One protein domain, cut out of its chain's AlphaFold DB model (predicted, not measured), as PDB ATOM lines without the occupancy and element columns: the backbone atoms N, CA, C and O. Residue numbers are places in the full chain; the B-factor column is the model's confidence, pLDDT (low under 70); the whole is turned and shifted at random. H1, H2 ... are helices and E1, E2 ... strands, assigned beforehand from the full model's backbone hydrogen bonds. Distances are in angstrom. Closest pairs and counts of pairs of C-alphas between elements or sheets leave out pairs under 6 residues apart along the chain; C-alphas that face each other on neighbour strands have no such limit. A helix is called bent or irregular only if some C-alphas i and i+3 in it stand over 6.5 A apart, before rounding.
ATOM      1  N   ILE A  32     -28.098 -42.433  32.732       94.81
ATOM      2  CA  ILE A  32     -29.271 -41.862  33.384       94.81
ATOM      3  C   ILE A  32     -29.615 -42.675  34.627       94.81
ATOM      4  O   ILE A  32     -29.305 -43.859  34.729       94.81
ATOM      5  N   ALA A  33     -30.268 -42.033  35.588       93.25
ATOM      6  CA  ALA A  33     -30.727 -42.692  36.798       93.25
ATOM      7  C   ALA A  33     -32.213 -42.413  37.018       93.25
ATOM      8  O   ALA A  33     -32.660 -41.267  36.913       93.25
ATOM      9  N   SER A  34     -32.969 -43.452  37.365       93.75
ATOM     10  CA  SER A  34     -34.379 -43.349  37.735       93.75
ATOM     11  C   SER A  34     -34.581 -43.864  39.154       93.75
ATOM     12  O   SER A  34     -34.142 -44.958  39.496       93.75
ATOM     13  N   THR A  35     -35.224 -43.070  40.005       92.81
ATOM     14  CA  THR A  35     -35.626 -43.519  41.343       92.81
ATOM     15  C   THR A  35     -37.019 -44.119  41.247       92.81
ATOM     16  O   THR A  35     -37.929 -43.433  40.779       92.81
ATOM     17  N   ILE A  36     -37.182 -45.368  41.678       92.25
ATOM     18  CA  ILE A  36     -38.474 -46.063  41.716       92.25
ATOM     19  C   ILE A  36     -39.184 -45.727  43.031       92.25
ATOM     20  O   ILE A  36     -38.587 -45.787  44.108       92.25
ATOM     21  N   PHE A  37     -40.457 -45.361  42.930       88.62
ATOM     22  CA  PHE A  37     -41.379 -45.125  44.037       88.62
ATOM     23  C   PHE A  37     -42.822 -45.365  43.566       88.62
ATOM     24  O   PHE A  37     -43.074 -45.586  42.382       88.62
ATOM     25  N   ALA A  38     -43.785 -45.319  44.488       87.44
ATOM     26  CA  ALA A  38     -45.144 -45.812  44.250       87.44
ATOM     27  C   ALA A  38     -45.820 -45.279  42.968       87.44
ATOM     28  O   ALA A  38     -46.534 -46.019  42.295       87.44
ATOM     29  N   THR A  39     -45.586 -44.019  42.585       87.00
ATOM     30  CA  THR A  39     -46.283 -43.410  41.439       87.00
ATOM     31  C   THR A  39     -45.595 -43.611  40.087       87.00
ATOM     32  O   THR A  39     -46.087 -43.064  39.108       87.00
ATOM     33  N   ASN A  40     -44.433 -44.271  40.016       88.50
ATOM     34  CA  ASN A  40     -43.704 -44.476  38.754       88.50
ATOM     35  C   ASN A  40     -43.215 -45.919  38.551       88.50
ATOM     36  O   ASN A  40     -42.350 -46.151  37.709       88.50
ATOM     37  N   MET A  41     -43.742 -46.876  39.320       89.31
ATOM     38  CA  MET A  41     -43.345 -48.284  39.227       89.31
ATOM     39  C   MET A  41     -43.556 -48.844  37.823       89.31
ATOM     40  O   MET A  41     -42.607 -49.293  37.194       89.31
ATOM     41  N   GLU A  42     -44.775 -48.736  37.297       84.50
ATOM     42  CA  GLU A  42     -45.118 -49.216  35.952       84.50
ATOM     43  C   GLU A  42     -44.345 -48.444  34.866       84.50
ATOM     44  O   GLU A  42     -43.939 -49.003  33.849       84.50
ATOM     45  N   ASP A  43     -44.015 -47.176  35.129       91.38
ATOM     46  CA  ASP A  43     -43.165 -46.384  34.241       91.38
ATOM     47  C   ASP A  43     -41.698 -46.834  34.241       91.38
ATOM     48  O   ASP A  43     -40.975 -46.501  33.304       91.38
ATOM     49  N   ALA A  44     -41.220 -47.588  35.237       93.50
ATOM     50  CA  ALA A  44     -39.842 -48.082  35.250       93.50
ATOM     51  C   ALA A  44     -39.568 -49.017  34.061       93.50
ATOM     52  O   ALA A  44     -38.510 -48.926  33.434       93.50
ATOM     53  N   GLU A  45     -40.543 -49.853  33.696       92.69
ATOM     54  CA  GLU A  45     -40.468 -50.714  32.512       92.69
ATOM     55  C   GLU A  45     -40.502 -49.891  31.217       92.69
ATOM     56  O   GLU A  45     -39.687 -50.120  30.321       92.69
ATOM     57  N   ASN A  46     -41.359 -48.866  31.152       94.06
ATOM     58  CA  ASN A  46     -41.415 -47.936  30.018       94.06
ATOM     59  C   ASN A  46     -40.094 -47.168  29.842       94.06
ATOM     60  O   ASN A  46     -39.596 -47.028  28.724       94.06
ATOM     61  N   ILE A  47     -39.494 -46.704  30.943       94.31
ATOM     62  CA  ILE A  47     -38.198 -46.016  30.952       94.31
ATOM     63  C   ILE A  47     -37.095 -46.962  30.479       94.31
ATOM     64  O   ILE A  47     -36.257 -46.551  29.678       94.31
ATOM     65  N   LEU A  48     -37.095 -48.218  30.933       94.81
ATOM     66  CA  LEU A  48     -36.127 -49.219  30.492       94.81
ATOM     67  C   LEU A  48     -36.255 -49.498  28.990       94.81
ATOM     68  O   LEU A  48     -35.256 -49.474  28.269       94.81
ATOM     69  N   ALA A  49     -37.477 -49.735  28.508       94.81
ATOM     70  CA  ALA A  49     -37.743 -49.961  27.092       94.81
ATOM     71  C   ALA A  49     -37.283 -48.763  26.250       94.81
ATOM     72  O   ALA A  49     -36.545 -48.930  25.279       94.81
ATOM     73  N   TRP A  50     -37.635 -47.546  26.666       95.19
ATOM     74  CA  TRP A  50     -37.204 -46.317  26.009       95.19
ATOM     75  C   TRP A  50     -35.676 -46.156  26.007       95.19
ATOM     76  O   TRP A  50     -35.098 -45.904  24.947       95.19
ATOM     77  N   ALA A  51     -35.003 -46.365  27.142       95.25
ATOM     78  CA  ALA A  51     -33.548 -46.263  27.256       95.25
ATOM     79  C   ALA A  51     -32.837 -47.229  26.295       95.25
ATOM     80  O   ALA A  51     -31.889 -46.831  25.613       95.25
ATOM     81  N   ARG A  52     -33.358 -48.456  26.144       94.06
ATOM     82  CA  ARG A  52     -32.863 -49.439  25.167       94.06
ATOM     83  C   ARG A  52     -32.969 -48.936  23.730       94.06
ATOM     84  O   ARG A  52     -31.996 -49.040  22.990       94.06
ATOM     85  N   THR A  53     -34.089 -48.312  23.344       95.88
ATOM     86  CA  THR A  53     -34.226 -47.723  21.990       95.88
ATOM     87  C   THR A  53     -33.221 -46.606  21.707       95.88
ATOM     88  O   THR A  53     -32.941 -46.296  20.551       95.88
ATOM     89  N   LYS A  54     -32.683 -45.988  22.763       93.75
ATOM     90  CA  LYS A  54     -31.720 -44.888  22.690       93.75
ATOM     91  C   LYS A  54     -30.283 -45.323  22.970       93.75
ATOM     92  O   LYS A  54     -29.405 -44.464  22.955       93.75
ATOM     93  N   ASN A  55     -30.045 -46.617  23.209       92.44
ATOM     94  CA  ASN A  55     -28.755 -47.152  23.644       92.44
ATOM     95  C   ASN A  55     -28.188 -46.389  24.860       92.44
ATOM     96  O   ASN A  55     -27.029 -45.974  24.871       92.44
ATOM     97  N   LEU A  56     -29.047 -46.125  25.847       93.56
ATOM     98  CA  LEU A  56     -28.691 -45.431  27.082       93.56
ATOM     99  C   LEU A  56     -28.487 -46.427  28.215       93.56
ATOM    100  O   LEU A  56     -29.299 -47.331  28.409       93.56
ATOM    101  N   ASP A  57     -27.443 -46.187  29.005       90.75
ATOM    102  CA  ASP A  57     -27.251 -46.877  30.271       90.75
ATOM    103  C   ASP A  57     -28.159 -46.259  31.348       90.75
ATOM    104  O   ASP A  57     -28.062 -45.057  31.620       90.75
ATOM    105  N   VAL A  58     -29.066 -47.054  31.927       94.12
ATOM    106  CA  VAL A  58     -30.048 -46.601  32.922       94.12
ATOM    107  C   VAL A  58     -29.934 -47.379  34.224       94.12
ATOM    108  O   VAL A  58     -30.182 -48.578  34.268       94.12
ATOM    109  N   VAL A  59     -29.655 -46.658  35.308       94.00
ATOM    110  CA  VAL A  59     -29.597 -47.211  36.663       94.00
ATOM    111  C   VAL A  59     -30.910 -46.944  37.397       94.00
ATOM    112  O   VAL A  59     -31.319 -45.791  37.563       94.00
ATOM    113  N   PHE A  60     -31.548 -47.992  37.909       95.12
ATOM    114  CA  PHE A  60     -32.721 -47.877  38.771       95.12
ATOM    115  C   PHE A  60     -32.320 -47.897  40.247       95.12
ATOM    116  O   PHE A  60     -31.608 -48.781  40.708       95.12
ATOM    117  N   ASN A  61     -32.776 -46.915  41.014       93.62
ATOM    118  CA  ASN A  61     -32.455 -46.793  42.433       93.62
ATOM    119  C   ASN A  61     -33.726 -46.851  43.269       93.62
ATOM    120  O   ASN A  61     -34.772 -46.343  42.861       93.62
ATOM    121  N   MET A  62     -33.615 -47.389  44.478       92.69
ATOM    122  CA  MET A  62     -34.682 -47.285  45.465       92.69
ATOM    123  C   MET A  62     -34.760 -45.857  46.023       92.69
ATOM    124  O   MET A  62     -33.755 -45.143  46.119       92.69
ATOM    125  N   LEU A  63     -35.968 -45.432  46.383       91.00
ATOM    126  CA  LEU A  63     -36.220 -44.236  47.176       91.00
ATOM    127  C   LEU A  63     -35.442 -44.274  48.501       91.00
ATOM    128  O   LEU A  63     -35.261 -45.328  49.110       91.00
ATOM    129  N   ARG A  64     -34.956 -43.107  48.932       91.06
ATOM    130  CA  ARG A  64     -34.148 -42.936  50.143       91.06
ATOM    131  C   ARG A  64     -34.621 -41.710  50.902       91.06
ATOM    132  O   ARG A  64     -34.966 -40.700  50.284       91.06
ATOM    133  N   PHE A  65     -34.575 -41.805  52.222       89.50
ATOM    134  CA  PHE A  65     -34.987 -40.745  53.127       89.50
ATOM    135  C   PHE A  65     -33.836 -40.408  54.059       89.50
ATOM    136  O   PHE A  65     -33.362 -41.285  54.781       89.50
ATOM    137  N   THR A  66     -33.360 -39.165  54.023       86.50
ATOM    138  CA  THR A  66     -32.292 -38.711  54.917       86.50
ATOM    139  C   THR A  66     -32.542 -37.276  55.360       86.50
ATOM    140  O   THR A  66     -32.818 -36.398  54.543       86.50
ATOM    141  N   ASP A  67     -32.409 -37.021  56.663       81.44
ATOM    142  CA  ASP A  67     -32.478 -35.656  57.201       81.44
ATOM    143  C   ASP A  67     -31.210 -34.868  56.881       81.44
ATOM    144  O   ASP A  67     -31.268 -33.670  56.647       81.44
ATOM    145  N   ALA A  68     -30.054 -35.535  56.882       77.38
ATOM    146  CA  ALA A  68     -28.759 -34.869  56.803       77.38
ATOM    147  C   ALA A  68     -28.443 -34.282  55.418       77.38
ATOM    148  O   ALA A  68     -27.641 -33.359  55.334       77.38
ATOM    149  N   MET A  69     -29.023 -34.833  54.346       82.81
ATOM    150  CA  MET A  69     -28.665 -34.466  52.972       82.81
ATOM    151  C   MET A  69     -29.878 -34.154  52.102       82.81
ATOM    152  O   MET A  69     -29.855 -33.195  51.336       82.81
ATOM    153  N   LEU A  70     -30.922 -34.983  52.173       85.44
ATOM    154  CA  LEU A  70     -32.084 -34.839  51.296       85.44
ATOM    155  C   LEU A  70     -33.197 -33.992  51.916       85.44
ATOM    156  O   LEU A  70     -34.053 -33.526  51.168       85.44
ATOM    157  N   HIS A  71     -33.176 -33.800  53.241       87.12
ATOM    158  CA  HIS A  71     -34.199 -33.083  54.007       87.12
ATOM    159  C   HIS A  71     -35.618 -33.517  53.609       87.12
ATOM    160  O   HIS A  71     -36.450 -32.679  53.282       87.12
ATOM    161  N   ASN A  72     -35.842 -34.835  53.536       89.81
ATOM    162  CA  ASN A  72     -37.047 -35.411  52.932       89.81
ATOM    163  C   ASN A  72     -37.708 -36.513  53.774       89.81
ATOM    164  O   ASN A  72     -38.500 -37.299  53.247       89.81
ATOM    165  N   LYS A  73     -37.347 -36.652  55.050       88.69
ATOM    166  CA  LYS A  73     -37.796 -37.770  55.891       88.69
ATOM    167  C   LYS A  73     -39.286 -37.721  56.202       88.69
ATOM    168  O   LYS A  73     -39.917 -38.764  56.326       88.69
ATOM    169  N   GLU A  74     -39.866 -36.531  56.222       90.88
ATOM    170  CA  GLU A  74     -41.305 -36.302  56.319       90.88
ATOM    171  C   GLU A  74     -42.094 -36.938  55.165       90.88
ATOM    172  O   GLU A  74     -43.268 -37.269  55.316       90.88
ATOM    173  N   LEU A  75     -41.455 -37.180  54.013       90.19
ATOM    174  CA  LEU A  75     -42.094 -37.854  52.884       90.19
ATOM    175  C   LEU A  75     -42.192 -39.375  53.077       90.19
ATOM    176  O   LEU A  75     -42.946 -40.029  52.357       90.19
ATOM    177  N   GLN A  76     -41.476 -39.959  54.041       90.44
ATOM    178  CA  GLN A  76     -41.413 -41.413  54.217       90.44
ATOM    179  C   GLN A  76     -42.782 -42.043  54.478       90.44
ATOM    180  O   GLN A  76     -43.089 -43.092  53.918       90.44
ATOM    181  N   GLU A  77     -43.638 -41.384  55.254       88.50
ATOM    182  CA  GLU A  77     -44.983 -41.888  55.557       88.50
ATOM    183  C   GLU A  77     -45.920 -41.846  54.340       88.50
ATOM    184  O   GLU A  77     -46.851 -42.644  54.224       88.50
ATOM    185  N   THR A  78     -45.666 -40.929  53.402       88.38
ATOM    186  CA  THR A  78     -46.552 -40.691  52.254       88.38
ATOM    187  C   THR A  78     -46.161 -41.510  51.029       88.38
ATOM    188  O   THR A  78     -47.040 -42.061  50.366       88.38
ATOM    189  N   ILE A  79     -44.861 -41.615  50.736       88.25
ATOM    190  CA  ILE A  79     -44.336 -42.255  49.515       88.25
ATOM    191  C   ILE A  79     -43.372 -43.415  49.786       88.25
ATOM    192  O   ILE A  79     -42.761 -43.931  48.849       88.25
ATOM    193  N   GLY A  80     -43.215 -43.818  51.050       88.81
ATOM    194  CA  GLY A  80     -42.454 -45.005  51.425       88.81
ATOM    195  C   GLY A  80     -43.026 -46.286  50.817       88.81
ATOM    196  O   GLY A  80     -44.187 -46.350  50.404       88.81
ATOM    197  N   PHE A  81     -42.186 -47.315  50.755       91.62
ATOM    198  CA  PHE A  81     -42.559 -48.601  50.180       91.62
ATOM    199  C   PHE A  81     -43.580 -49.333  51.050       91.62
ATOM    200  O   PHE A  81     -43.485 -49.333  52.277       91.62
ATOM    201  N   ARG A  82     -44.558 -49.959  50.396       92.81
ATOM    202  CA  ARG A  82     -45.522 -50.880  51.001       92.81
ATOM    203  C   ARG A  82     -45.385 -52.243  50.304       92.81
ATOM    204  O   ARG A  82     -44.644 -52.350  49.323       92.81
ATOM    205  N   PRO A  83     -46.107 -53.290  50.748       94.69
ATOM    206  CA  PRO A  83     -45.934 -54.639  50.201       94.69
ATOM    207  C   PRO A  83     -46.076 -54.735  48.672       94.69
ATOM    208  O   PRO A  83     -45.355 -55.503  48.040       94.69
ATOM    209  N   ARG A  84     -46.950 -53.919  48.062       94.50
ATOM    210  CA  ARG A  84     -47.098 -53.846  46.598       94.50
ATOM    211  C   ARG A  84     -45.819 -53.342  45.929       94.50
ATOM    212  O   ARG A  84     -45.376 -53.921  44.939       94.50
ATOM    213  N   GLU A  85     -45.251 -52.252  46.439       94.00
ATOM    214  CA  GLU A  85     -44.023 -51.669  45.900       94.00
ATOM    215  C   GLU A  85     -42.840 -52.628  46.060       94.00
ATOM    216  O   GLU A  85     -42.031 -52.772  45.146       94.00
ATOM    217  N   GLU A  86     -42.761 -53.316  47.197       95.25
ATOM    218  CA  GLU A  86     -41.730 -54.316  47.486       95.25
ATOM    219  C   GLU A  86     -41.785 -55.506  46.532       95.25
ATOM    220  O   GLU A  86     -40.759 -55.902  45.978       95.25
ATOM    221  N   GLU A  87     -42.979 -56.056  46.307       96.12
ATOM    222  CA  GLU A  87     -43.184 -57.164  45.378       96.12
ATOM    223  C   GLU A  87     -42.780 -56.777  43.952       96.12
ATOM    224  O   GLU A  87     -42.005 -57.498  43.312       96.12
ATOM    225  N   PHE A  88     -43.235 -55.608  43.488       96.06
ATOM    226  CA  PHE A  88     -42.870 -55.081  42.178       96.06
ATOM    227  C   PHE A  88     -41.354 -54.901  42.048       96.06
ATOM    228  O   PHE A  88     -40.750 -55.439  41.121       96.06
ATOM    229  N   MET A  89     -40.722 -54.177  42.978       95.75
ATOM    230  CA  MET A  89     -39.290 -53.882  42.908       95.75
ATOM    231  C   MET A  89     -38.444 -55.150  42.980       95.75
ATOM    232  O   MET A  89     -37.494 -55.283  42.213       95.75
ATOM    233  N   ARG A  90     -38.795 -56.104  43.853       96.50
ATOM    234  CA  ARG A  90     -38.068 -57.375  43.952       96.50
ATOM    235  C   ARG A  90     -38.114 -58.125  42.627       96.50
ATOM    236  O   ARG A  90     -37.071 -58.565  42.151       96.50
ATOM    237  N   LYS A  91     -39.298 -58.238  42.012       97.06
ATOM    238  CA  LYS A  91     -39.437 -58.863  40.692       97.06
ATOM    239  C   LYS A  91     -38.634 -58.100  39.637       97.06
ATOM    240  O   LYS A  91     -37.824 -58.700  38.942       97.06
ATOM    241  N   PHE A  92     -38.809 -56.783  39.564       96.38
ATOM    242  CA  PHE A  92     -38.147 -55.928  38.583       96.38
ATOM    243  C   PHE A  92     -36.616 -56.039  38.652       96.38
ATOM    244  O   PHE A  92     -35.963 -56.164  37.617       96.38
ATOM    245  N   PHE A  93     -36.034 -56.032  39.855       96.56
ATOM    246  CA  PHE A  93     -34.590 -56.177  40.036       96.56
ATOM    247  C   PHE A  93     -34.088 -57.580  39.683       96.56
ATOM    248  O   PHE A  93     -33.052 -57.690  39.033       96.56
ATOM    249  N   LEU A  94     -34.821 -58.645  40.029       97.50
ATOM    250  CA  LEU A  94     -34.461 -60.011  39.625       97.50
ATOM    251  C   LEU A  94     -34.518 -60.198  38.103       97.50
ATOM    252  O   LEU A  94     -33.618 -60.813  37.533       97.50
ATOM    253  N   ASP A  95     -35.513 -59.611  37.436       96.50
ATOM    254  CA  ASP A  95     -35.594 -59.621  35.975       96.50
ATOM    255  C   ASP A  95     -34.384 -58.901  35.350       96.50
ATOM    256  O   ASP A  95     -33.818 -59.379  34.367       96.50
ATOM    257  N   ARG A  96     -33.918 -57.789  35.944       95.06
ATOM    258  CA  ARG A  96     -32.679 -57.120  35.502       95.06
ATOM    259  C   ARG A  96     -31.442 -57.980  35.705       95.06
ATOM    260  O   ARG A  96     -30.624 -58.057  34.796       95.06
ATOM    261  N   VAL A  97     -31.319 -58.659  36.844       95.38
ATOM    262  CA  VAL A  97     -30.206 -59.592  37.094       95.38
ATOM    263  C   VAL A  97     -30.172 -60.704  36.047       95.38
ATOM    264  O   VAL A  97     -29.095 -61.056  35.574       95.38
ATOM    265  N   HIS A  98     -31.338 -61.237  35.673       95.38
ATOM    266  CA  HIS A  98     -31.459 -62.292  34.670       95.38
ATOM    267  C   HIS A  98     -31.093 -61.819  33.251       95.38
ATOM    268  O   HIS A  98     -30.523 -62.578  32.471       95.38
ATOM    269  N   GLU A  99     -31.432 -60.580  32.896       92.12
ATOM    270  CA  GLU A  99     -31.192 -60.032  31.556       92.12
ATOM    271  C   GLU A  99     -29.791 -59.437  31.365       92.12
ATOM    272  O   GLU A  99     -29.275 -59.411  30.245       92.12
ATOM    273  N   GLU A 100     -29.189 -58.907  32.426       89.62
ATOM    274  CA  GLU A 100     -27.887 -58.252  32.365       89.62
ATOM    275  C   GLU A 100     -26.719 -59.231  32.501       89.62
ATOM    276  O   GLU A 100     -26.818 -60.323  33.056       89.62
ATOM    277  N   SER A 101     -25.543 -58.803  32.034       89.50
ATOM    278  CA  SER A 101     -24.310 -59.550  32.279       89.50
ATOM    279  C   SER A 101     -24.036 -59.674  33.779       89.50
ATOM    280  O   SER A 101     -24.091 -58.686  34.507       89.50
ATOM    281  N   ILE A 102     -23.590 -60.850  34.222       85.88
ATOM    282  CA  ILE A 102     -23.097 -61.071  35.593       85.88
ATOM    283  C   ILE A 102     -21.870 -60.214  35.945       85.88
ATOM    284  O   ILE A 102     -21.523 -60.069  37.112       85.88
ATOM    285  N   LEU A 103     -21.190 -59.656  34.935       84.56
ATOM    286  CA  LEU A 103     -20.070 -58.731  35.111       84.56
ATOM    287  C   LEU A 103     -20.534 -57.269  35.236       84.56
ATOM    288  O   LEU A 103     -19.713 -56.386  35.488       84.56
ATOM    289  N   SER A 104     -21.832 -56.999  35.055       86.19
ATOM    290  CA  SER A 104     -22.430 -55.680  35.253       86.19
ATOM    291  C   SER A 104     -22.446 -55.342  36.738       86.19
ATOM    292  O   SER A 104     -23.020 -56.057  37.562       86.19
ATOM    293  N   GLY A 105     -21.876 -54.191  37.081       86.69
ATOM    294  CA  GLY A 105     -22.007 -53.650  38.428       86.69
ATOM    295  C   GLY A 105     -23.455 -53.308  38.808       86.69
ATOM    296  O   GLY A 105     -23.790 -53.274  39.989       86.69
ATOM    297  N   GLN A 106     -24.331 -53.090  37.821       90.19
ATOM    298  CA  GLN A 106     -25.757 -52.883  38.072       90.19
ATOM    299  C   GLN A 106     -26.459 -54.185  38.440       90.19
ATOM    300  O   GLN A 106     -27.143 -54.203  39.453       90.19
ATOM    301  N   SER A 107     -26.214 -55.282  37.716       92.69
ATOM    302  CA  SER A 107     -26.710 -56.617  38.093       92.69
ATOM    303  C   SER A 107     -26.307 -56.977  39.530       92.69
ATOM    304  O   SER A 107     -27.149 -57.369  40.338       92.69
ATOM    305  N   PHE A 108     -25.052 -56.707  39.910       92.50
ATOM    306  CA  PHE A 108     -24.594 -56.866  41.294       92.50
ATOM    307  C   PHE A 108     -25.416 -56.033  42.295       92.50
ATOM    308  O   PHE A 108     -25.868 -56.547  43.318       92.50
ATOM    309  N   MET A 109     -25.646 -54.753  42.000       94.50
ATOM    310  CA  MET A 109     -26.464 -53.868  42.836       94.50
ATOM    311  C   MET A 109     -27.932 -54.325  42.919       94.50
ATOM    312  O   MET A 109     -28.507 -54.328  44.006       94.50
ATOM    313  N   TYR A 110     -28.539 -54.725  41.799       95.94
ATOM    314  CA  TYR A 110     -29.935 -55.160  41.728       95.94
ATOM    315  C   TYR A 110     -30.181 -56.451  42.501       95.94
ATOM    316  O   TYR A 110     -31.187 -56.542  43.205       95.94
ATOM    317  N   LEU A 111     -29.252 -57.410  42.449       95.69
ATOM    318  CA  LEU A 111     -29.352 -58.626  43.252       95.69
ATOM    319  C   LEU A 111     -29.392 -58.289  44.744       95.69
ATOM    320  O   LEU A 111     -30.281 -58.740  45.463       95.69
ATOM    321  N   HIS A 112     -28.500 -57.408  45.194       95.81
ATOM    322  CA  HIS A 112     -28.524 -56.966  46.577       95.81
ATOM    323  C   HIS A 112     -29.805 -56.216  46.952       95.81
ATOM    324  O   HIS A 112     -30.290 -56.387  48.066       95.81
ATOM    325  N   TYR A 113     -30.369 -55.399  46.059       96.19
ATOM    326  CA  TYR A 113     -31.664 -54.773  46.324       96.19
ATOM    327  C   TYR A 113     -32.782 -55.803  46.480       96.19
ATOM    328  O   TYR A 113     -33.563 -55.700  47.425       96.19
ATOM    329  N   ALA A 114     -32.838 -56.814  45.612       96.81
ATOM    330  CA  ALA A 114     -33.812 -57.894  45.727       96.81
ATOM    331  C   ALA A 114     -33.658 -58.669  47.050       96.81
ATOM    332  O   ALA A 114     -34.654 -58.897  47.740       96.81
ATOM    333  N   ASP A 115     -32.423 -58.997  47.439       96.56
ATOM    334  CA  ASP A 115     -32.116 -59.673  48.705       96.56
ATOM    335  C   ASP A 115     -32.501 -58.821  49.916       96.56
ATOM    336  O   ASP A 115     -33.093 -59.322  50.870       96.56
ATOM    337  N   MET A 116     -32.190 -57.523  49.868       96.44
ATOM    338  CA  MET A 116     -32.543 -56.578  50.923       96.44
ATOM    339  C   MET A 116     -34.060 -56.463  51.070       96.44
ATOM    340  O   MET A 116     -34.560 -56.500  52.183       96.44
ATOM    341  N   ILE A 117     -34.829 -56.400  49.984       95.88
ATOM    342  CA  ILE A 117     -36.296 -56.427  50.087       95.88
ATOM    343  C   ILE A 117     -36.766 -57.749  50.725       95.88
ATOM    344  O   ILE A 117     -37.616 -57.747  51.611       95.88
ATOM    345  N   ALA A 118     -36.194 -58.885  50.317       94.88
ATOM    346  CA  ALA A 118     -36.600 -60.205  50.804       94.88
ATOM    347  C   ALA A 118     -36.242 -60.473  52.279       94.88
ATOM    348  O   ALA A 118     -36.910 -61.274  52.931       94.88
ATOM    349  N   ASN A 119     -35.203 -59.824  52.810       95.56
ATOM    350  CA  ASN A 119     -34.691 -60.067  54.159       95.56
ATOM    351  C   ASN A 119     -35.103 -58.996  55.190       95.56
ATOM    352  O   ASN A 119     -34.516 -58.933  56.269       95.56
ATOM    353  N   GLY A 120     -36.081 -58.139  54.878       94.19
ATOM    354  CA  GLY A 120     -36.505 -57.056  55.776       94.19
ATOM    355  C   GLY A 120     -35.526 -55.878  55.822       94.19
ATOM    356  O   GLY A 120     -35.326 -55.274  56.872       94.19
ATOM    357  N   TYR A 121     -34.904 -55.568  54.687       94.56
ATOM    358  CA  TYR A 121     -33.968 -54.468  54.439       94.56
ATOM    359  C   TYR A 121     -32.622 -54.551  55.154       94.56
ATOM    360  O   TYR A 121     -31.912 -53.550  55.241       94.56
ATOM    361  N   HIS A 122     -32.208 -55.739  55.591       95.00
ATOM    362  CA  HIS A 122     -30.861 -55.949  56.105       95.00
ATOM    363  C   HIS A 122     -29.848 -55.805  54.972       95.00
ATOM    364  O   HIS A 122     -29.815 -56.590  54.020       95.00
ATOM    365  N   ARG A 123     -29.001 -54.783  55.080       94.12
ATOM    366  CA  ARG A 123     -28.052 -54.386  54.048       94.12
ATOM    367  C   ARG A 123     -27.061 -55.504  53.748       94.12
ATOM    368  O   ARG A 123     -26.252 -55.878  54.592       94.12
ATOM    369  N   THR A 124     -27.057 -55.944  52.494       91.75
ATOM    370  CA  THR A 124     -26.081 -56.901  51.953       91.75
ATOM    371  C   THR A 124     -25.040 -56.227  51.051       91.75
ATOM    372  O   THR A 124     -23.961 -56.774  50.842       91.75
TER     373      THR A 124
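What this domain is: This is residues 32 to 124 of the 228 residues of an uncharacterized protein of Acidobacteria bacterium (UniProt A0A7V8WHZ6). A small parallel sheet, E1 and E2, has H1 over one face, and the helical hairpin of H3 and H4 lies beside E2. H2 sits off at one end. The 93 printed residues run E1 H1 E2 H2 H3 H4, mostly helix, compact, with radius of gyration of the C-alphas 13.6 A and spans of 36 by 27 by 26 A.

Where its parts are: E1, residues 32 to 36, begins at C-alpha 32 (-29.271, -41.862, 33.384). H1 is 41 to 53, 19.5 A; E2 58 to 62; H2 73 to 79, only just irregular, C-alphas 74 and 77 being 6.7 A apart; H3 83 to 99, 24.4 A; H4 105 to 118, 20.2 A, ending at C-alpha 118 (-36.600, -60.205, 50.804).

How they stand to each other: E1, H1 and E2 form a strand-helix-strand unit, parallel strands joined through a helix, with a right-handed crossover. N 34 and O 59 are 2.9 A apart. The closest C-alphas of H1 and E2, Ala 51 and Val 58, are 6.7 A apart. H3 and H4 touch, C-alphas of Arg 90 and Ala 114 at 4.6 A, opposite ways at a shallow 32 degrees. H1, with residue 41 alone, only just touches H3, with 3 pairs of C-alphas within 8 A, the closest being Met 41 and Phe 88, 7.4 A. H2 is apart from H3. Every O i to N i+4 pair is within hydrogen-bond range in H3 and H4, 7 of 9 in H1, 1 of 3 in H2, with 2 of 4 O i to N i+3 pairs.

The domain as a whole: The printed part has no cut, no link is long, and no printed residue is under 70 in pLDDT.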